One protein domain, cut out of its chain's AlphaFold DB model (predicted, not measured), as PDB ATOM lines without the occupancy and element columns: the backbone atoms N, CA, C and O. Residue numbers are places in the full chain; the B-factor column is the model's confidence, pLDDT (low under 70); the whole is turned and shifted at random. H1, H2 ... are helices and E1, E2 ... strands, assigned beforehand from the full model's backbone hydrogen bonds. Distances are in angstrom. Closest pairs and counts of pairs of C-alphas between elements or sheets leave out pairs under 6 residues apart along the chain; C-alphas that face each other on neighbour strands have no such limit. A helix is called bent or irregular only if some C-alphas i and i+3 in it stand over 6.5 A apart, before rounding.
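This is residues 9 to 151 of the 336 residues of an uncharacterized protein of Candidatus Lokiarchaeota archaeon Loki_b31 (UniProt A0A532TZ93). One long, twisted wall of ten strands has the helices H1 and H2 side by side over one face, the wall curling round H1, while H3 covers the opposite face at E9. Beyond E5, the hairpin of E2 and E3 bends sharply, and the short E4 pairs with the bent end of E2. The 143 printed residues hold three named helices and ten named strands, in the order E1 H1 E2 E3 H2 E4 E5 E6 E7 E8 E9 E10 H3. The sheet is branched, with antiparallel neighbours, and the class is mixed, helices and strands. The whole is compact, with a radius of gyration of the C-alphas of 15.5 A, and flat, spanning 42 by 36 by 19 A.

E1, residues 9 to 14, begins at C-alpha 9 (-39.308, 25.421, -3.018). E5 is residues 77 to 83, 19.3 A; E6 residues 88 to 96, 26.2 A; E7 residues 99 to 105, 20.0 A. E2, residues 39 to 48, bends by 112 degrees at residue 45, and E3, residues 51 to 60, by 102 degrees at residue 54. E4 is residues 72 to 74, E8 119 to 123, E9 130 to 133, E10 138 to 140. H1, residues 15 to 32, spans 25.0 A; H2 is residues 63 to 71; H3, residues 141 to 150, ends at C-alpha 150 (-41.254, 24.970, 17.571). H1 and H3 are irregular: C-alphas 16 and 19 are 7.5 A apart, C-alphas 142 and 145 7.4 A.

E5, E6 and E7 form a meander, each strand the antiparallel neighbour of the one before, with N 80 and O 91 at 2.8 A and N 92 and O 103 at 2.8 A. E7 lies on one side of E1, with N 11 and O 102 at 2.8 A, and E8 on the other side, with N 10 and O 121 at 2.9 A. E8, E9 and E10 form a second meander, with N 122 and O 130 at 2.9 A and N 131 and O 139 at 2.9 A. E3 lies on one side of E2, with N 41 and O 58 at 2.8 A; E5, with N 42 and O 79 at 2.8 A, and E4, with N 47 and O 74 at 2.8 A, lie on the other side. H1 touches H2 with residues 22 to 30 alone, opposite ways at a shallow tilt of 10 degrees; their closest C-alphas, of Asn 30 and Lys 63, are 6.3 A apart. H2 lies over E3 at a height over the sheet of 8.3 A, H3 over E9 at 9.1 A. O i to N i+4 pairs within hydrogen-bond range number 12 of 14 in H1, 4 of 6 in H3 and 0 of 5 in H2, where 6 of 6 O i to N i+3 pairs are.

The C-alphas farthest apart, of Lys 51 and His 142, are 45.6 A apart. The printed part has no cut; the link from E7 to E8, residues 106 to 118, is long. The mean pLDDT of the printed part is 86.3; it is under 70 at residues 35, 111 to 115, 125 to 126, 147 and 149 to 151.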
ATOM      1  N   ILE A   9     -38.571  25.912  -4.179       88.69
ATOM      2  CA  ILE A   9     -39.308  25.421  -3.018       88.69
ATOM      3  C   ILE A   9     -38.441  24.387  -2.319       88.69
ATOM      4  O   ILE A   9     -37.969  23.443  -2.954       88.69
ATOM      5  N   ILE A  10     -38.284  24.521  -1.006       90.38
ATOM      6  CA  ILE A  10     -37.693  23.501  -0.137       90.38
ATOM      7  C   ILE A  10     -38.752  23.104   0.886       90.38
ATOM      8  O   ILE A  10     -39.004  23.831   1.837       90.38
ATOM      9  N   GLY A  11     -39.375  21.949   0.687       90.19
ATOM     10  CA  GLY A  11     -40.413  21.405   1.552       90.19
ATOM     11  C   GLY A  11     -39.905  20.262   2.426       90.19
ATOM     12  O   GLY A  11     -39.146  19.401   1.980       90.19
ATOM     13  N   ILE A  12     -40.362  20.212   3.672       89.94
ATOM     14  CA  ILE A  12     -40.128  19.118   4.614       89.94
ATOM     15  C   ILE A  12     -41.481  18.607   5.096       89.94
ATOM     16  O   ILE A  12     -42.332  19.370   5.555       89.94
ATOM     17  N   ALA A  13     -41.676  17.296   5.020       90.00
ATOM     18  CA  ALA A  13     -42.909  16.649   5.445       90.00
ATOM     19  C   ALA A  13     -42.648  15.250   6.006       90.00
ATOM     20  O   ALA A  13     -41.606  14.639   5.753       90.00
ATOM     21  N   TYR A  14     -43.596  14.704   6.767       88.06
ATOM     22  CA  TYR A  14     -43.515  13.293   7.156       88.06
ATOM     23  C   TYR A  14     -43.764  12.365   5.972       88.06
ATOM     24  O   TYR A  14     -44.532  12.661   5.063       88.06
ATOM     25  N   ALA A  15     -43.216  11.154   6.051       89.38
ATOM     26  CA  ALA A  15     -43.501  10.092   5.091       89.38
ATOM     27  C   ALA A  15     -44.995   9.709   5.023       89.38
ATOM     28  O   ALA A  15     -45.419   9.140   4.020       89.38
ATOM     29  N   SER A  16     -45.793  10.017   6.057       88.38
ATOM     30  CA  SER A  16     -47.256   9.870   6.016       88.38
ATOM     31  C   SER A  16     -47.921  10.804   5.010       88.38
ATOM     32  O   SER A  16     -48.979  10.469   4.494       88.38
ATOM     33  N   GLU A  17     -47.285  11.933   4.703       89.19
ATOM     34  CA  GLU A  17     -47.784  12.937   3.765       89.19
ATOM     35  C   GLU A  17     -47.380  12.637   2.319       89.19
ATOM     36  O   GLU A  17     -47.596  13.455   1.430       89.19
ATOM     37  N   TRP A  18     -46.808  11.456   2.046       92.12
ATOM     38  CA  TRP A  18     -46.380  11.086   0.697       92.12
ATOM     39  C   TRP A  18     -47.499  11.238  -0.342       92.12
ATOM     40  O   TRP A  18     -47.241  11.668  -1.464       92.12
ATOM     41  N   ASP A  19     -48.749  10.931   0.012       90.75
ATOM     42  CA  ASP A  19     -49.879  11.115  -0.901       90.75
ATOM     43  C   ASP A  19     -50.132  12.592  -1.247       90.75
ATOM     44  O   ASP A  19     -50.352  12.895  -2.423       90.75
ATOM     45  N   HIS A  20     -50.004  13.510  -0.283       89.06
ATOM     46  CA  HIS A  20     -50.103  14.954  -0.516       89.06
ATOM     47  C   HIS A  20     -48.934  15.466  -1.367       89.06
ATOM     48  O   HIS A  20     -49.150  16.145  -2.370       89.06
ATOM     49  N   ILE A  21     -47.700  15.051  -1.060       92.06
ATOM     50  CA  ILE A  21     -46.504  15.425  -1.836       92.06
ATOM     51  C   ILE A  21     -46.600  14.905  -3.276       92.06
ATOM     52  O   ILE A  21     -46.231  15.604  -4.222       92.06
ATOM     53  N   LYS A  22     -47.143  13.697  -3.481       92.38
ATOM     54  CA  LYS A  22     -47.438  13.175  -4.825       92.38
ATOM     55  C   LYS A  22     -48.427  14.057  -5.565       92.38
ATOM     56  O   LYS A  22     -48.223  14.304  -6.749       92.38
ATOM     57  N   GLN A  23     -49.514  14.474  -4.921       89.81
ATOM     58  CA  GLN A  23     -50.505  15.347  -5.552       89.81
ATOM     59  C   GLN A  23     -49.883  16.685  -5.946       89.81
ATOM     60  O   GLN A  23     -50.028  17.088  -7.097       89.81
ATOM     61  N   PHE A  24     -49.100  17.285  -5.050       89.94
ATOM     62  CA  PHE A  24     -48.356  18.510  -5.322       89.94
ATOM     63  C   PHE A  24     -47.400  18.353  -6.511       89.94
ATOM     64  O   PHE A  24     -47.443  19.123  -7.466       89.94
ATOM     65  N   THR A  25     -46.602  17.280  -6.523       92.31
ATOM     66  CA  THR A  25     -45.668  16.984  -7.622       92.31
ATOM     67  C   THR A  25     -46.409  16.823  -8.950       92.31
ATOM     68  O   THR A  25     -45.969  17.327  -9.977       92.31
ATOM     69  N   LYS A  26     -47.562  16.141  -8.952       91.94
ATOM     70  CA  LYS A  26     -48.393  15.999 -10.156       91.94
ATOM     71  C   LYS A  26     -48.973  17.331 -10.618       91.94
ATOM     72  O   LYS A  26     -49.082  17.527 -11.823       91.94
ATOM     73  N   ALA A  27     -49.391  18.200  -9.700       88.94
ATOM     74  CA  ALA A  27     -49.886  19.529 -10.042       88.94
ATOM     75  C   ALA A  27     -48.781  20.341 -10.726       88.94
ATOM     76  O   ALA A  27     -48.995  20.822 -11.834       88.94
ATOM     77  N   LEU A  28     -47.580  20.347 -10.138       88.94
ATOM     78  CA  LEU A  28     -46.411  21.019 -10.701       88.94
ATOM     79  C   LEU A  28     -46.091  20.485 -12.103       88.94
ATOM     80  O   LEU A  28     -46.072  21.259 -13.052       88.94
ATOM     81  N   LEU A  29     -45.979  19.162 -12.271       91.00
ATOM     82  CA  LEU A  29     -45.759  18.558 -13.591       91.00
ATOM     83  C   LEU A  29     -46.876  18.880 -14.594       91.00
ATOM     84  O   LEU A  29     -46.594  19.045 -15.771       91.00
ATOM     85  N   ASN A  30     -48.142  18.961 -14.180       89.12
ATOM     86  CA  ASN A  30     -49.241  19.291 -15.097       89.12
ATOM     87  C   ASN A  30     -49.190  20.736 -15.609       89.12
ATOM     88  O   ASN A  30     -49.731  20.997 -16.687       89.12
ATOM     89  N   MET A  31     -48.614  21.647 -14.821       85.12
ATOM     90  CA  MET A  31     -48.469  23.064 -15.151       85.12
ATOM     91  C   MET A  31     -47.227  23.331 -16.002       85.12
ATOM     92  O   MET A  31     -47.253  24.213 -16.852       85.12
ATOM     93  N   THR A  32     -46.150  22.576 -15.782       86.94
ATOM     94  CA  THR A  32     -44.859  22.795 -16.447       86.94
ATOM     95  C   THR A  32     -44.616  21.887 -17.652       86.94
ATOM     96  O   THR A  32     -43.810  22.231 -18.519       86.94
ATOM     97  N   LEU A  33     -45.284  20.730 -17.727       87.62
ATOM     98  CA  LEU A  33     -45.195  19.836 -18.880       87.62
ATOM     99  C   LEU A  33     -45.870  20.481 -20.091       87.62
ATOM    100  O   LEU A  33     -47.073  20.749 -20.088       87.62
ATOM    101  N   ASP A  34     -45.078  20.652 -21.138       78.31
ATOM    102  CA  ASP A  34     -45.474  21.196 -22.432       78.31
ATOM    103  C   ASP A  34     -45.438  20.084 -23.485       78.31
ATOM    104  O   ASP A  34     -44.764  19.072 -23.293       78.31
ATOM    105  N   SER A  35     -46.165  20.231 -24.590       67.06
ATOM    106  CA  SER A  35     -46.274  19.191 -25.621       67.06
ATOM    107  C   SER A  35     -44.947  18.845 -26.296       67.06
ATOM    108  O   SER A  35     -44.814  17.740 -26.820       67.06
ATOM    109  N   GLU A  36     -43.980  19.764 -26.282       72.88
ATOM    110  CA  GLU A  36     -42.686  19.599 -26.954       72.88
ATOM    111  C   GLU A  36     -41.554  19.148 -26.022       72.88
ATOM    112  O   GLU A  36     -40.482  18.772 -26.492       72.88
ATOM    113  N   GLU A  37     -41.774  19.136 -24.704       80.56
ATOM    114  CA  GLU A  37     -40.711  18.889 -23.732       80.56
ATOM    115  C   GLU A  37     -41.081  17.807 -22.722       80.56
ATOM    116  O   GLU A  37     -42.156  17.814 -22.128       80.56
ATOM    117  N   GLU A  38     -40.142  16.903 -22.454       90.06
ATOM    118  CA  GLU A  38     -40.362  15.750 -21.587       90.06
ATOM    119  C   GLU A  38     -39.639  15.854 -20.243       90.06
ATOM    120  O   GLU A  38     -38.543  16.403 -20.128       90.06
ATOM    121  N   TYR A  39     -40.233  15.241 -19.220       93.75
ATOM    122  CA  TYR A  39     -39.547  14.997 -17.955       93.75
ATOM    123  C   TYR A  39     -38.887  13.621 -17.957       93.75
ATOM    124  O   TYR A  39     -39.541  12.606 -18.190       93.75
ATOM    125  N   SER A  40     -37.615  13.567 -17.585       94.69
ATOM    126  CA  SER A  40     -36.946  12.340 -17.164       94.69
ATOM    127  C   SER A  40     -37.204  12.097 -15.679       94.69
ATOM    128  O   SER A  40     -36.759  12.882 -14.842       94.69
ATOM    129  N   LEU A  41     -37.908  11.012 -15.347       96.44
ATOM    130  CA  LEU A  41     -38.089  10.531 -13.978       96.44
ATOM    131  C   LEU A  41     -37.072   9.425 -13.696       96.44
ATOM    132  O   LEU A  41     -37.055   8.401 -14.377       96.44
ATOM    133  N   ILE A  42     -36.281   9.613 -12.642       97.50
ATOM    134  CA  ILE A  42     -35.380   8.609 -12.072       97.50
ATOM    135  C   ILE A  42     -35.826   8.341 -10.638       97.50
ATOM    136  O   ILE A  42     -35.911   9.266  -9.834       97.50
ATOM    137  N   ALA A  43     -36.097   7.085 -10.299       97.38
ATOM    138  CA  ALA A  43     -36.407   6.669  -8.937       97.38
ATOM    139  C   ALA A  43     -35.404   5.619  -8.450       97.38
ATOM    140  O   ALA A  43     -35.180   4.614  -9.121       97.38
ATOM    141  N   LEU A  44     -34.825   5.844  -7.273       97.75
ATOM    142  CA  LEU A  44     -33.844   4.969  -6.637       97.75
ATOM    143  C   LEU A  44     -34.468   4.207  -5.473       97.75
ATOM    144  O   LEU A  44     -35.219   4.775  -4.670       97.75
ATOM    145  N   ASN A  45     -34.122   2.922  -5.374       96.88
ATOM    146  CA  ASN A  45     -34.608   1.993  -4.355       96.88
ATOM    147  C   ASN A  45     -36.134   2.062  -4.179       96.88
ATOM    148  O   ASN A  45     -36.655   2.099  -3.063       96.88
ATOM    149  N   ALA A  46     -36.851   2.101  -5.302       96.56
ATOM    150  CA  ALA A  46     -38.279   2.369  -5.355       96.56
ATOM    151  C   ALA A  46     -39.127   1.096  -5.440       96.56
ATOM    152  O   ALA A  46     -38.723   0.075  -5.998       96.56
ATOM    153  N   ILE A  47     -40.344   1.173  -4.905       96.19
ATOM    154  CA  ILE A  47     -41.404   0.188  -5.105       96.19
ATOM    155  C   ILE A  47     -42.465   0.824  -5.998       96.19
ATOM    156  O   ILE A  47     -43.146   1.766  -5.592       96.19
ATOM    157  N   ILE A  48     -42.599   0.293  -7.213       95.19
ATOM    158  CA  ILE A  48     -43.482   0.800  -8.264       95.19
ATOM    159  C   ILE A  48     -44.347  -0.359  -8.748       95.19
ATOM    160  O   ILE A  48     -43.820  -1.409  -9.120       95.19
ATOM    161  N   ASN A  49     -45.674  -0.208  -8.713       93.12
ATOM    162  CA  ASN A  49     -46.614  -1.295  -9.040       93.12
ATOM    163  C   ASN A  49     -46.299  -2.602  -8.275       93.12
ATOM    164  O   ASN A  49     -46.307  -3.693  -8.847       93.12
ATOM    165  N   ASN A  50     -45.973  -2.485  -6.982       92.12
ATOM    166  CA  ASN A  50     -45.559  -3.586  -6.096       92.12
ATOM    167  C   ASN A  50     -44.277  -4.336  -6.513       92.12
ATOM    168  O   ASN A  50     -43.970  -5.384  -5.942       92.12
ATOM    169  N   LYS A  51     -43.506  -3.814  -7.472       96.56
ATOM    170  CA  LYS A  51     -42.193  -4.341  -7.859       96.56
ATOM    171  C   LYS A  51     -41.096  -3.431  -7.335       96.56
ATOM    172  O   LYS A  51     -41.243  -2.214  -7.343       96.56
ATOM    173  N   ARG A  52     -40.002  -4.033  -6.871       97.06
ATOM    174  CA  ARG A  52     -38.842  -3.304  -6.356       97.06
ATOM    175  C   ARG A  52     -37.841  -3.054  -7.480       97.06
ATOM    176  O   ARG A  52     -37.517  -3.984  -8.214       97.06
ATOM    177  N   TYR A  53     -37.342  -1.830  -7.549       97.00
ATOM    178  CA  TYR A  53     -36.334  -1.373  -8.493       97.00
ATOM    179  C   TYR A  53     -35.192  -0.721  -7.716       97.00
ATOM    180  O   TYR A  53     -35.441   0.094  -6.829       97.00
ATOM    181  N   GLU A  54     -33.949  -1.089  -8.023       96.88
ATOM    182  CA  GLU A  54     -32.778  -0.358  -7.514       96.88
ATOM    183  C   GLU A  54     -32.680   1.007  -8.193       96.88
ATOM    184  O   GLU A  54     -32.519   2.021  -7.521       96.88
ATOM    185  N   GLU A  55     -32.904   1.028  -9.503       97.69
ATOM    186  CA  GLU A  55     -33.062   2.224 -10.314       97.69
ATOM    187  C   GLU A  55     -34.213   2.000 -11.299       97.69
ATOM    188  O   GLU A  55     -34.348   0.926 -11.893       97.69
ATOM    189  N   TYR A  56     -35.074   3.001 -11.442       97.19
ATOM    190  CA  TYR A  56     -36.164   3.016 -12.404       97.19
ATOM    191  C   TYR A  56     -36.135   4.328 -13.178       97.19
ATOM    192  O   TYR A  56     -36.264   5.397 -12.582       97.19
ATOM    193  N   TYR A  57     -35.996   4.230 -14.497       96.75
ATOM    194  CA  TYR A  57     -35.977   5.363 -15.415       96.75
ATOM    195  C   TYR A  57     -37.198   5.331 -16.333       96.75
ATOM    196  O   TYR A  57     -37.552   4.281 -16.874       96.75
ATOM    197  N   VAL A  58     -37.829   6.487 -16.534       95.19
ATOM    198  CA  VAL A  58     -38.934   6.649 -17.485       95.19
ATOM    199  C   VAL A  58     -39.052   8.097 -17.948       95.19
ATOM    200  O   VAL A  58     -38.780   9.032 -17.196       95.19
ATOM    201  N   GLN A  59     -39.523   8.278 -19.178       93.94
ATOM    202  CA  GLN A  59     -39.866   9.586 -19.725       93.94
ATOM    203  C   GLN A  59     -41.364   9.869 -19.557       93.94
ATOM    204  O   GLN A  59     -42.213   9.030 -19.871       93.94
ATOM    205  N   ILE A  60     -41.693  11.066 -19.083       93.00
ATOM    206  CA  ILE A  60     -43.054  11.591 -18.986       93.00
ATOM    207  C   ILE A  60     -43.215  12.625 -20.103       93.00
ATOM    208  O   ILE A  60     -42.763  13.759 -19.978       93.00
ATOM    209  N   LYS A  61     -43.870  12.204 -21.188       91.25
ATOM    210  CA  LYS A  61     -44.154  13.004 -22.393       91.25
ATOM    211  C   LYS A  61     -45.575  13.563 -22.412       91.25
ATOM    212  O   LYS A  61     -45.921  14.388 -23.240       91.25
ATOM    213  N   SER A  62     -46.449  13.051 -21.546       90.56
ATOM    214  CA  SER A  62     -47.870  13.395 -21.554       90.56
ATOM    215  C   SER A  62     -48.466  13.410 -20.152       90.56
ATOM    216  O   SER A  62     -48.042  12.673 -19.255       90.56
ATOM    217  N   LYS A  63     -49.547  14.180 -19.985       89.19
ATOM    218  CA  LYS A  63     -50.309  14.242 -18.726       89.19
ATOM    219  C   LYS A  63     -50.849  12.877 -18.287       89.19
ATOM    220  O   LYS A  63     -50.977  12.607 -17.096       89.19
ATOM    221  N   ALA A  64     -51.114  11.970 -19.230       89.19
ATOM    222  CA  ALA A  64     -51.521  10.603 -18.915       89.19
ATOM    223  C   ALA A  64     -50.429   9.835 -18.146       89.19
ATOM    224  O   ALA A  64     -50.742   9.101 -17.207       89.19
ATOM    225  N   GLN A  65     -49.156  10.046 -18.493       91.25
ATOM    226  CA  GLN A  65     -48.012   9.373 -17.868       91.25
ATOM    227  C   GLN A  65     -47.676   9.926 -16.479       91.25
ATOM    228  O   GLN A  65     -47.138   9.188 -15.658       91.25
ATOM    229  N   ILE A  66     -48.085  11.158 -16.150       92.44
ATOM    230  CA  ILE A  66     -47.968  11.719 -14.787       92.44
ATOM    231  C   ILE A  66     -48.667  10.814 -13.751       92.44
ATOM    232  O   ILE A  66     -48.249  10.727 -12.591       92.44
ATOM    233  N   LYS A  67     -49.702  10.061 -14.163       90.12
ATOM    234  CA  LYS A  67     -50.391   9.086 -13.300       90.12
ATOM    235  C   LYS A  67     -49.457   8.008 -12.749       90.12
ATOM    236  O   LYS A  67     -49.769   7.469 -11.684       90.12
ATOM    237  N   LEU A  68     -48.315   7.745 -13.391       91.50
ATOM    238  CA  LEU A  68     -47.293   6.819 -12.907       91.50
ATOM    239  C   LEU A  68     -46.817   7.162 -11.491       91.50
ATOM    240  O   LEU A  68     -46.613   6.245 -10.700       91.50
ATOM    241  N   LEU A  69     -46.732   8.444 -11.117       92.38
ATOM    242  CA  LEU A  69     -46.359   8.849  -9.753       92.38
ATOM    243  C   LEU A  69     -47.265   8.218  -8.684       92.38
ATOM    244  O   LEU A  69     -46.823   7.950  -7.572       92.38
ATOM    245  N   SER A  70     -48.528   7.921  -9.017       92.69
ATOM    246  CA  SER A  70     -49.464   7.242  -8.103       92.69
ATOM    247  C   SER A  70     -49.034   5.818  -7.760       92.69
ATOM    248  O   SER A  70     -49.384   5.324  -6.695       92.69
ATOM    249  N   SER A  71     -48.309   5.161  -8.666       94.00
ATOM    250  CA  SER A  71     -47.877   3.772  -8.511       94.00
ATOM    251  C   SER A  71     -46.643   3.605  -7.627       94.00
ATOM    252  O   SER A  71     -46.311   2.474  -7.267       94.00
ATOM    253  N   ILE A  72     -45.977   4.711  -7.272       95.44
ATOM    254  CA  ILE A  72     -44.799   4.714  -6.409       95.44
ATOM    255  C   ILE A  72     -45.263   4.691  -4.948       95.44
ATOM    256  O   ILE A  72     -45.842   5.657  -4.435       95.44
ATOM    257  N   THR A  73     -45.019   3.574  -4.271       93.81
ATOM    258  CA  THR A  73     -45.441   3.362  -2.877       93.81
ATOM    259  C   THR A  73     -44.311   3.568  -1.875       93.81
ATOM    260  O   THR A  73     -44.576   3.909  -0.727       93.81
ATOM    261  N   ASP A  74     -43.063   3.355  -2.293       94.19
ATOM    262  CA  ASP A  74     -41.871   3.564  -1.467       94.19
ATOM    263  C   ASP A  74     -40.672   3.914  -2.353       94.19
ATOM    264  O   ASP A  74     -40.682   3.575  -3.537       94.19
ATOM    265  N   PHE A  75     -39.676   4.612  -1.808       96.44
ATOM    266  CA  PHE A  75     -38.488   5.082  -2.529       96.44
ATOM    267  C   PHE A  75     -37.438   5.625  -1.556       96.44
ATOM    268  O   PHE A  75     -37.765   6.010  -0.434       96.44
ATOM    269  N   GLU A  76     -36.190   5.701  -2.010       96.94
ATOM    270  CA  GLU A  76     -35.146   6.495  -1.351       96.94
ATOM    271  C   GLU A  76     -35.049   7.890  -1.969       96.94
ATOM    272  O   GLU A  76     -35.013   8.897  -1.260       96.94
ATOM    273  N   LYS A  77     -35.050   7.959  -3.304       97.56
ATOM    274  CA  LYS A  77     -34.965   9.214  -4.046       97.56
ATOM    275  C   LYS A  77     -35.797   9.147  -5.318       97.56
ATOM    276  O   LYS A  77     -35.790   8.131  -6.001       97.56
ATOM    277  N   ILE A  78     -36.478  10.233  -5.641       98.06
ATOM    278  CA  ILE A  78     -37.104  10.483  -6.935       98.06
ATOM    279  C   ILE A  78     -36.537  11.798  -7.445       98.06
ATOM    280  O   ILE A  78     -36.506  12.786  -6.714       98.06
ATOM    281  N   SER A  79     -36.109  11.810  -8.693       97.50
ATOM    282  CA  SER A  79     -35.668  13.009  -9.378       97.50
ATOM    283  C   SER A  79     -36.409  13.136 -10.700       97.50
ATOM    284  O   SER A  79     -36.514  12.173 -11.454       97.50
ATOM    285  N   LEU A  80     -36.942  14.322 -10.955       96.12
ATOM    286  CA  LEU A  80     -37.615  14.701 -12.188       96.12
ATOM    287  C   LEU A  80     -36.836  15.860 -12.793       96.12
ATOM    288  O   LEU A  80     -36.689  16.906 -12.159       96.12
ATOM    289  N   TYR A  81     -36.348  15.664 -14.008       93.69
ATOM    290  CA  TYR A  81     -35.575  16.662 -14.735       93.69
ATOM    291  C   TYR A  81     -36.238  16.943 -16.073       93.69
ATOM    292  O   TYR A  81     -36.507  16.012 -16.828       93.69
ATOM    293  N   GLN A  82     -36.456  18.214 -16.373       90.94
ATOM    294  CA  GLN A  82     -36.792  18.698 -17.706       90.94
ATOM    295  C   GLN A  82     -35.756  19.750 -18.070       90.94
ATOM    296  O   GLN A  82     -35.475  20.658 -17.281       90.94
ATOM    297  N   TYR A  83     -35.152  19.573 -19.234       85.12
ATOM    298  CA  TYR A  83     -34.097  20.439 -19.725       85.12
ATOM    299  C   TYR A  83     -34.308  20.693 -21.212       85.12
ATOM    300  O   TYR A  83     -34.341  19.752 -22.003       85.12
ATOM    301  N   SER A  84     -34.415  21.965 -21.564       80.50
ATOM    302  CA  SER A  84     -34.403  22.484 -22.924       80.50
ATOM    303  C   SER A  84     -33.580  23.775 -22.967       80.50
ATOM    304  O   SER A  84     -33.010  24.199 -21.959       80.50
ATOM    305  N   GLU A  85     -33.513  24.411 -24.136       76.62
ATOM    306  CA  GLU A  85     -32.902  25.737 -24.283       76.62
ATOM    307  C   GLU A  85     -33.605  26.803 -23.422       76.62
ATOM    308  O   GLU A  85     -32.959  27.731 -22.938       76.62
ATOM    309  N   TYR A  86     -34.911  26.644 -23.175       75.38
ATOM    310  CA  TYR A  86     -35.747  27.661 -22.530       75.38
ATOM    311  C   TYR A  86     -36.285  27.252 -21.159       75.38
ATOM    312  O   TYR A  86     -36.715  28.115 -20.392       75.38
ATOM    313  N   LYS A  87     -36.271  25.957 -20.824       78.56
ATOM    314  CA  LYS A  87     -36.813  25.444 -19.563       78.56
ATOM    315  C   LYS A  87     -35.811  24.561 -18.849       78.56
ATOM    316  O   LYS A  87     -35.225  23.634 -19.402       78.56
ATOM    317  N   ARG A  88     -35.676  24.820 -17.553       85.12
ATOM    318  CA  ARG A  88     -34.902  23.990 -16.642       85.12
ATOM    319  C   ARG A  88     -35.708  23.772 -15.378       85.12
ATOM    320  O   ARG A  88     -35.686  24.597 -14.470       85.12
ATOM    321  N   ASN A  89     -36.395  22.639 -15.329       89.69
ATOM    322  CA  ASN A  89     -37.184  22.250 -14.171       89.69
ATOM    323  C   ASN A  89     -36.538  21.042 -13.501       89.69
ATOM    324  O   ASN A  89     -36.256  20.025 -14.136       89.69
ATOM    325  N   ILE A  90     -36.309  21.157 -12.201       92.50
ATOM    326  CA  ILE A  90     -35.663  20.144 -11.381       92.50
ATOM    327  C   ILE A  90     -36.529  19.930 -10.154       92.50
ATOM    328  O   ILE A  90     -36.730  20.850  -9.373       92.50
ATOM    329  N   ILE A  91     -36.996  18.706  -9.949       95.25
ATOM    330  CA  ILE A  91     -37.709  18.320  -8.732       95.25
ATOM    331  C   ILE A  91     -36.969  17.133  -8.136       95.25
ATOM    332  O   ILE A  91     -36.757  16.127  -8.811       95.25
ATOM    333  N   ASN A  92     -36.578  17.225  -6.873       97.19
ATOM    334  CA  ASN A  92     -36.007  16.121  -6.124       97.19
ATOM    335  C   ASN A  92     -36.856  15.839  -4.895       97.19
ATOM    336  O   ASN A  92     -37.223  16.737  -4.146       97.19
ATOM    337  N   ILE A  93     -37.119  14.565  -4.661       97.56
ATOM    338  CA  ILE A  93     -37.844  14.081  -3.499       97.56
ATOM    339  C   ILE A  93     -36.978  12.999  -2.883       97.56
ATOM    340  O   ILE A  93     -36.787  11.943  -3.480       97.56
ATOM    341  N   SER A  94     -36.417  13.253  -1.710       97.06
ATOM    342  CA  SER A  94     -35.656  12.256  -0.963       97.06
ATOM    343  C   SER A  94     -36.414  11.853   0.288       97.06
ATOM    344  O   SER A  94     -37.146  12.643   0.882       97.06
ATOM    345  N   LYS A  95     -36.252  10.596   0.685       94.56
ATOM    346  CA  LYS A  95     -36.874  10.043   1.878       94.56
ATOM    347  C   LYS A  95     -35.806   9.390   2.743       94.56
ATOM    348  O   LYS A  95     -35.208   8.396   2.347       94.56
ATOM    349  N   ASP A  96     -35.621   9.909   3.956       89.19
ATOM    350  CA  ASP A  96     -34.867   9.227   5.014       89.19
ATOM    351  C   ASP A  96     -35.817   8.863   6.156       89.19
ATOM    352  O   ASP A  96     -36.392   9.722   6.834       89.19
ATOM    353  N   LYS A  97     -35.982   7.557   6.386       86.50
ATOM    354  CA  LYS A  97     -36.887   6.989   7.398       86.50
ATOM    355  C   LYS A  97     -38.315   7.537   7.264       86.50
ATOM    356  O   LYS A  97     -39.082   7.079   6.421       86.50
ATOM    357  N   ASN A  98     -38.671   8.489   8.126       86.50
ATOM    358  CA  ASN A  98     -40.012   9.049   8.263       86.50
ATOM    359  C   ASN A  98     -40.100  10.495   7.771       86.50
ATOM    360  O   ASN A  98     -41.137  11.119   7.980       86.50
ATOM    361  N   VAL A  99     -39.037  11.033   7.177       90.25
ATOM    362  CA  VAL A  99     -38.980  12.408   6.684       90.25
ATOM    363  C   VAL A  99     -38.803  12.374   5.175       90.25
ATOM    364  O   VAL A  99     -37.981  11.617   4.660       90.25
ATOM    365  N   ILE A 100     -39.591  13.191   4.490       94.19
ATOM    366  CA  ILE A 100     -39.444  13.504   3.078       94.19
ATOM    367  C   ILE A 100     -38.913  14.930   2.977       94.19
ATOM    368  O   ILE A 100     -39.445  15.841   3.612       94.19
ATOM    369  N   VAL A 101     -37.867  15.100   2.175       94.69
ATOM    370  CA  VAL A 101     -37.366  16.403   1.747       94.69
ATOM    371  C   VAL A 101     -37.696  16.552   0.271       94.69
ATOM    372  O   VAL A 101     -37.333  15.713  -0.551       94.69
ATOM    373  N   PHE A 102     -38.413  17.616  -0.044       94.62
ATOM    374  CA  PHE A 102     -38.805  18.001  -1.384       94.62
ATOM    375  C   PHE A 102     -38.025  19.252  -1.764       94.62
ATOM    376  O   PHE A 102     -38.026  20.227  -1.019       94.62
ATOM    377  N   THR A 103     -37.377  19.247  -2.920       94.12
ATOM    378  CA  THR A 103     -36.853  20.462  -3.530       94.12
ATOM    379  C   THR A 103     -37.378  20.582  -4.944       94.12
ATOM    380  O   THR A 103     -37.368  19.608  -5.693       94.12
ATOM    381  N   ALA A 104     -37.838  21.766  -5.318       91.94
ATOM    382  CA  ALA A 104     -38.178  22.076  -6.694       91.94
ATOM    383  C   ALA A 104     -37.520  23.386  -7.091       91.94
ATOM    384  O   ALA A 104     -37.559  24.338  -6.325       91.94
ATOM    385  N   GLN A 105     -36.955  23.418  -8.288       90.06
ATOM    386  CA  GLN A 105     -36.613  24.620  -9.026       90.06
ATOM    387  C   GLN A 105     -37.377  24.530 -10.341       90.06
ATOM    388  O   GLN A 105     -37.234  23.538 -11.061       90.06
ATOM    389  N   TYR A 106     -38.233  25.501 -10.630       85.12
ATOM    390  CA  TYR A 106     -39.079  25.445 -11.814       85.12
ATOM    391  C   TYR A 106     -39.351  26.832 -12.397       85.12
ATOM    392  O   TYR A 106     -39.350  27.844 -11.704       85.12
ATOM    393  N   MET A 107     -39.579  26.859 -13.705       76.88
ATOM    394  CA  MET A 107     -39.884  28.042 -14.502       76.88
ATOM    395  C   MET A 107     -41.327  27.933 -15.007       76.88
ATOM    396  O   MET A 107     -41.573  27.792 -16.203       76.88
ATOM    397  N   GLY A 108     -42.278  27.891 -14.070       72.31
ATOM    398  CA  GLY A 108     -43.711  27.733 -14.333       72.31
ATOM    399  C   GLY A 108     -44.560  28.829 -13.681       72.31
ATOM    400  O   GLY A 108     -44.009  29.708 -13.020       72.31
ATOM    401  N   PRO A 109     -45.892  28.793 -13.879       71.44
ATOM    402  CA  PRO A 109     -46.815  29.705 -13.205       71.44
ATOM    403  C   PRO A 109     -46.821  29.476 -11.687       71.44
ATOM    404  O   PRO A 109     -46.372  28.430 -11.214       71.44
ATOM    405  N   GLU A 110     -47.361  30.441 -10.942       70.38
ATOM    406  CA  GLU A 110     -47.517  30.340  -9.490       70.38
ATOM    407  C   GLU A 110     -48.369  29.126  -9.095       70.38
ATOM    408  O   GLU A 110     -49.309  28.732  -9.795       70.38
ATOM    409  N   ILE A 111     -48.019  28.520  -7.962       69.94
ATOM    410  CA  ILE A 111     -48.686  27.338  -7.431       69.94
ATOM    411  C   ILE A 111     -49.199  27.684  -6.042       69.94
ATOM    412  O   ILE A 111     -48.462  28.227  -5.231       69.94
ATOM    413  N   ASP A 112     -50.435  27.307  -5.726       68.50
ATOM    414  CA  ASP A 112     -50.885  27.351  -4.337       68.50
ATOM    415  C   ASP A 112     -50.039  26.376  -3.511       68.50
ATOM    416  O   ASP A 112     -50.005  25.168  -3.765       68.50
ATOM    417  N   HIS A 113     -49.311  26.920  -2.548       67.69
ATOM    418  CA  HIS A 113     -48.361  26.173  -1.748       67.69
ATOM    419  C   HIS A 113     -48.924  25.695  -0.406       67.69
ATOM    420  O   HIS A 113     -48.206  25.049   0.367       67.69
ATOM    421  N   THR A 114     -50.184  26.006  -0.105       64.44
ATOM    422  CA  THR A 114     -50.767  25.721   1.203       64.44
ATOM    423  C   THR A 114     -51.023  24.223   1.406       64.44
ATOM    424  O   THR A 114     -51.501  23.510   0.528       64.44
ATOM    425  N   ASN A 115     -50.733  23.737   2.618       67.44
ATOM    426  CA  ASN A 115     -51.090  22.406   3.141       67.44
ATOM    427  C   ASN A 115     -50.265  21.184   2.679       67.44
ATOM    428  O   ASN A 115     -50.567  20.072   3.112       67.44
ATOM    429  N   TYR A 116     -49.222  21.332   1.855       75.19
ATOM    430  CA  TYR A 116     -48.457  20.162   1.366       75.19
ATOM    431  C   TYR A 116     -47.266  19.770   2.238       75.19
ATOM    432  O   TYR A 116     -46.873  18.601   2.269       75.19
ATOM    433  N   PHE A 117     -46.683  20.742   2.935       84.69
ATOM    434  CA  PHE A 117     -45.470  20.557   3.716       84.69
ATOM    435  C   PHE A 117     -45.722  20.923   5.167       84.69
ATOM    436  O   PHE A 117     -46.432  21.878   5.461       84.69
ATOM    437  N   ASP A 118     -45.128  20.166   6.088       82.31
ATOM    438  CA  ASP A 118     -45.135  20.559   7.492       82.31
ATOM    439  C   ASP A 118     -44.326  21.853   7.686       82.31
ATOM    440  O   ASP A 118     -44.709  22.685   8.507       82.31
ATOM    441  N   PHE A 119     -43.257  22.026   6.907       85.62
ATOM    442  CA  PHE A 119     -42.471  23.252   6.808       85.62
ATOM    443  C   PHE A 119     -41.992  23.439   5.369       85.62
ATOM    444  O   PHE A 119     -41.501  22.479   4.771       85.62
ATOM    445  N   ALA A 120     -42.082  24.650   4.833       87.62
ATOM    446  CA  ALA A 120     -41.540  24.974   3.520       87.62
ATOM    447  C   ALA A 120     -40.801  26.313   3.509       87.62
ATOM    448  O   ALA A 120     -41.117  27.217   4.277       87.62
ATOM    449  N   ILE A 121     -39.812  26.403   2.622       87.50
ATOM    450  CA  ILE A 121     -39.071  27.612   2.275       87.50
ATOM    451  C   ILE A 121     -39.387  27.922   0.820       87.50
ATOM    452  O   ILE A 121     -39.251  27.040  -0.035       87.50
ATOM    453  N   TYR A 122     -39.757  29.164   0.556       85.12
ATOM    454  CA  TYR A 122     -40.025  29.680  -0.777       85.12
ATOM    455  C   TYR A 122     -38.978  30.729  -1.090       85.12
ATOM    456  O   TYR A 122     -38.706  31.614  -0.279       85.12
ATOM    457  N   LEU A 123     -38.356  30.580  -2.250       83.25
ATOM    458  CA  LEU A 123     -37.301  31.458  -2.719       83.25
ATOM    459  C   LEU A 123     -37.724  32.013  -4.073       83.25
ATOM    460  O   LEU A 123     -38.049  31.253  -4.991       83.25
ATOM    461  N   ASP A 124     -37.674  33.333  -4.196       73.62
ATOM    462  CA  ASP A 124     -37.724  34.017  -5.479       73.62
ATOM    463  C   ASP A 124     -36.427  34.809  -5.702       73.62
ATOM    464  O   ASP A 124     -35.674  35.116  -4.783       73.62
ATOM    465  N   SER A 125     -36.159  35.117  -6.964       62.59
ATOM    466  CA  SER A 125     -35.039  35.923  -7.438       62.59
ATOM    467  C   SER A 125     -35.175  37.399  -7.048       62.59
ATOM    468  O   SER A 125     -34.172  38.110  -7.040       62.59
ATOM    469  N   PHE A 126     -36.401  37.864  -6.785       65.25
ATOM    470  CA  PHE A 126     -36.721  39.278  -6.566       65.25
ATOM    471  C   PHE A 126     -37.211  39.594  -5.149       65.25
ATOM    472  O   PHE A 126     -37.144  40.756  -4.751       65.25
ATOM    473  N   ASP A 127     -37.606  38.576  -4.384       71.25
ATOM    474  CA  ASP A 127     -38.160  38.731  -3.042       71.25
ATOM    475  C   ASP A 127     -37.301  38.084  -1.961       71.25
ATOM    476  O   ASP A 127     -36.456  37.220  -2.211       71.25
ATOM    477  N   LEU A 128     -37.550  38.501  -0.720       74.31
ATOM    478  CA  LEU A 128     -36.981  37.836   0.439       74.31
ATOM    479  C   LEU A 128     -37.535  36.408   0.566       74.31
ATOM    480  O   LEU A 128     -38.715  36.176   0.295       74.31
ATOM    481  N   PRO A 129     -36.711  35.446   1.025       82.06
ATOM    482  CA  PRO A 129     -37.207  34.122   1.353       82.06
ATOM    483  C   PRO A 129     -38.302  34.224   2.406       82.06
ATOM    484  O   PRO A 129     -38.106  34.879   3.435       82.06
ATOM    485  N   TYR A 130     -39.390  33.491   2.210       82.38
ATOM    486  CA  TYR A 130     -40.401  33.327   3.244       82.38
ATOM    487  C   TYR A 130     -40.632  31.853   3.553       82.38
ATOM    488  O   TYR A 130     -40.287  30.945   2.789       82.38
ATOM    489  N   PHE A 131     -41.200  31.621   4.727       84.81
ATOM    490  CA  PHE A 131     -41.408  30.298   5.290       84.81
ATOM    491  C   PHE A 131     -42.896  30.073   5.479       84.81
ATOM    492  O   PHE A 131     -43.619  31.013   5.792       84.81
ATOM    493  N   SER A 132     -43.362  28.836   5.344       83.38
ATOM    494  CA  SER A 132     -44.734  28.500   5.723       83.38
ATOM    495  C   SER A 132     -44.820  27.205   6.517       83.38
ATOM    496  O   SER A 132     -43.952  26.329   6.426       83.38
ATOM    497  N   ASP A 133     -45.874  27.094   7.327       81.19
ATOM    498  CA  ASP A 133     -46.281  25.835   7.950       81.19
ATOM    499  C   ASP A 133     -47.416  25.141   7.172       81.19
ATOM    500  O   ASP A 133     -48.010  25.681   6.238       81.19
ATOM    501  N   ASN A 134     -47.776  23.930   7.608       76.38
ATOM    502  CA  ASN A 134     -48.894  23.169   7.031       76.38
ATOM    503  C   ASN A 134     -50.283  23.804   7.201       76.38
ATOM    504  O   ASN A 134     -51.255  23.203   6.750       76.38
ATOM    505  N   LYS A 135     -50.409  24.956   7.864       77.38
ATOM    506  CA  LYS A 135     -51.668  25.703   7.992       77.38
ATOM    507  C   LYS A 135     -51.702  26.931   7.085       77.38
ATOM    508  O   LYS A 135     -52.685  27.665   7.125       77.38
ATOM    509  N   GLY A 136     -50.645  27.161   6.304       76.25
ATOM    510  CA  GLY A 136     -50.507  28.352   5.474       76.25
ATOM    511  C   GLY A 136     -50.127  29.604   6.263       76.25
ATOM    512  O   GLY A 136     -50.228  30.698   5.718       76.25
ATOM    513  N   ASN A 137     -49.687  29.474   7.523       81.00
ATOM    514  CA  ASN A 137     -49.110  30.618   8.224       81.00
ATOM    515  C   ASN A 137     -47.766  30.934   7.574       81.00
ATOM    516  O   ASN A 137     -46.898  30.059   7.523       81.00
ATOM    517  N   VAL A 138     -47.621  32.159   7.076       83.75
ATOM    518  CA  VAL A 138     -46.384  32.666   6.482       83.75
ATOM    519  C   VAL A 138     -45.549  33.341   7.562       83.75
ATOM    520  O   VAL A 138     -46.087  34.028   8.429       83.75
ATOM    521  N   PHE A 139     -44.241  33.124   7.507       80.56
ATOM    522  CA  PHE A 139     -43.274  33.691   8.429       80.56
ATOM    523  C   PHE A 139     -42.086  34.271   7.675       80.56
ATOM    524  O   PHE A 139     -41.649  33.734   6.655       80.56
ATOM    525  N   GLU A 140     -41.521  35.327   8.238       76.88
ATOM    526  CA  GLU A 140     -40.373  36.029   7.681       76.88
ATOM    527  C   GLU A 140     -39.051  35.407   8.155       76.88
ATOM    528  O   GLU A 140     -38.967  34.791   9.222       76.88
ATOM    529  N   CYS A 141     -37.962  35.631   7.408       75.06
ATOM    530  CA  CYS A 141     -36.622  35.095   7.709       75.06
ATOM    531  C   CYS A 141     -36.178  35.250   9.169       75.06
ATOM    532  O   CYS A 141     -35.576  34.339   9.738       75.06
ATOM    533  N   HIS A 142     -36.471  36.388   9.797       80.19
ATOM    534  CA  HIS A 142     -36.062  36.652  11.177       80.19
ATOM    535  C   HIS A 142     -36.775  35.778  12.230       80.19
ATOM    536  O   HIS A 142     -36.252  35.605  13.329       80.19
ATOM    537  N   GLU A 143     -37.917  35.167  11.898       76.25
ATOM    538  CA  GLU A 143     -38.703  34.316  12.804       76.25
ATOM    539  C   GLU A 143     -38.252  32.848  12.754       76.25
ATOM    540  O   GLU A 143     -38.684  32.016  13.561       76.25
ATOM    541  N   ILE A 144     -37.347  32.508  11.828       76.06
ATOM    542  CA  ILE A 144     -37.006  31.125  11.487       76.06
ATOM    543  C   ILE A 144     -36.464  30.327  12.676       76.06
ATOM    544  O   ILE A 144     -36.798  29.155  12.837       76.06
ATOM    545  N   ILE A 145     -35.649  30.944  13.539       74.75
ATOM    546  CA  ILE A 145     -35.032  30.250  14.675       74.75
ATOM    547  C   ILE A 145     -36.109  29.794  15.656       74.75
ATOM    548  O   ILE A 145     -36.103  28.644  16.102       74.75
ATOM    549  N   GLU A 146     -37.086  30.653  15.941       72.69
ATOM    550  CA  GLU A 146     -38.201  30.294  16.808       72.69
ATOM    551  C   GLU A 146     -39.072  29.204  16.188       72.69
ATOM    552  O   GLU A 146     -39.499  28.282  16.885       72.69
ATOM    553  N   ILE A 147     -39.300  29.266  14.877       67.00
ATOM    554  CA  ILE A 147     -40.115  28.289  14.153       67.00
ATOM    555  C   ILE A 147     -39.426  26.930  14.109       67.00
ATOM    556  O   ILE A 147     -40.062  25.933  14.440       67.00
ATOM    557  N   ILE A 148     -38.127  26.867  13.805       70.00
ATOM    558  CA  ILE A 148     -37.340  25.625  13.835       70.00
ATOM    559  C   ILE A 148     -37.375  25.013  15.241       70.00
ATOM    560  O   ILE A 148     -37.543  23.803  15.388       70.00
ATOM    561  N   HIS A 149     -37.279  25.832  16.292       69.19
ATOM    562  CA  HIS A 149     -37.397  25.352  17.670       69.19
ATOM    563  C   HIS A 149     -38.806  24.842  18.021       69.19
ATOM    564  O   HIS A 149     -38.939  23.894  18.805       69.19
ATOM    565  N   ARG A 150     -39.859  25.432  17.440       65.94
ATOM    566  CA  ARG A 150     -41.254  24.970  17.571       65.94
ATOM    567  C   ARG A 150     -41.525  23.718  16.735       65.94
ATOM    568  O   ARG A 150     -42.337  22.882  17.141       65.94
ATOM    569  N   PHE A 151     -40.821  23.560  15.617       61.41
ATOM    570  CA  PHE A 151     -40.916  22.428  14.710       61.41
ATOM    571  C   PHE A 151     -40.281  21.184  15.331       61.41
ATOM    572  O   PHE A 151     -39.167  20.759  15.031       61.41
TER     573      PHE A 151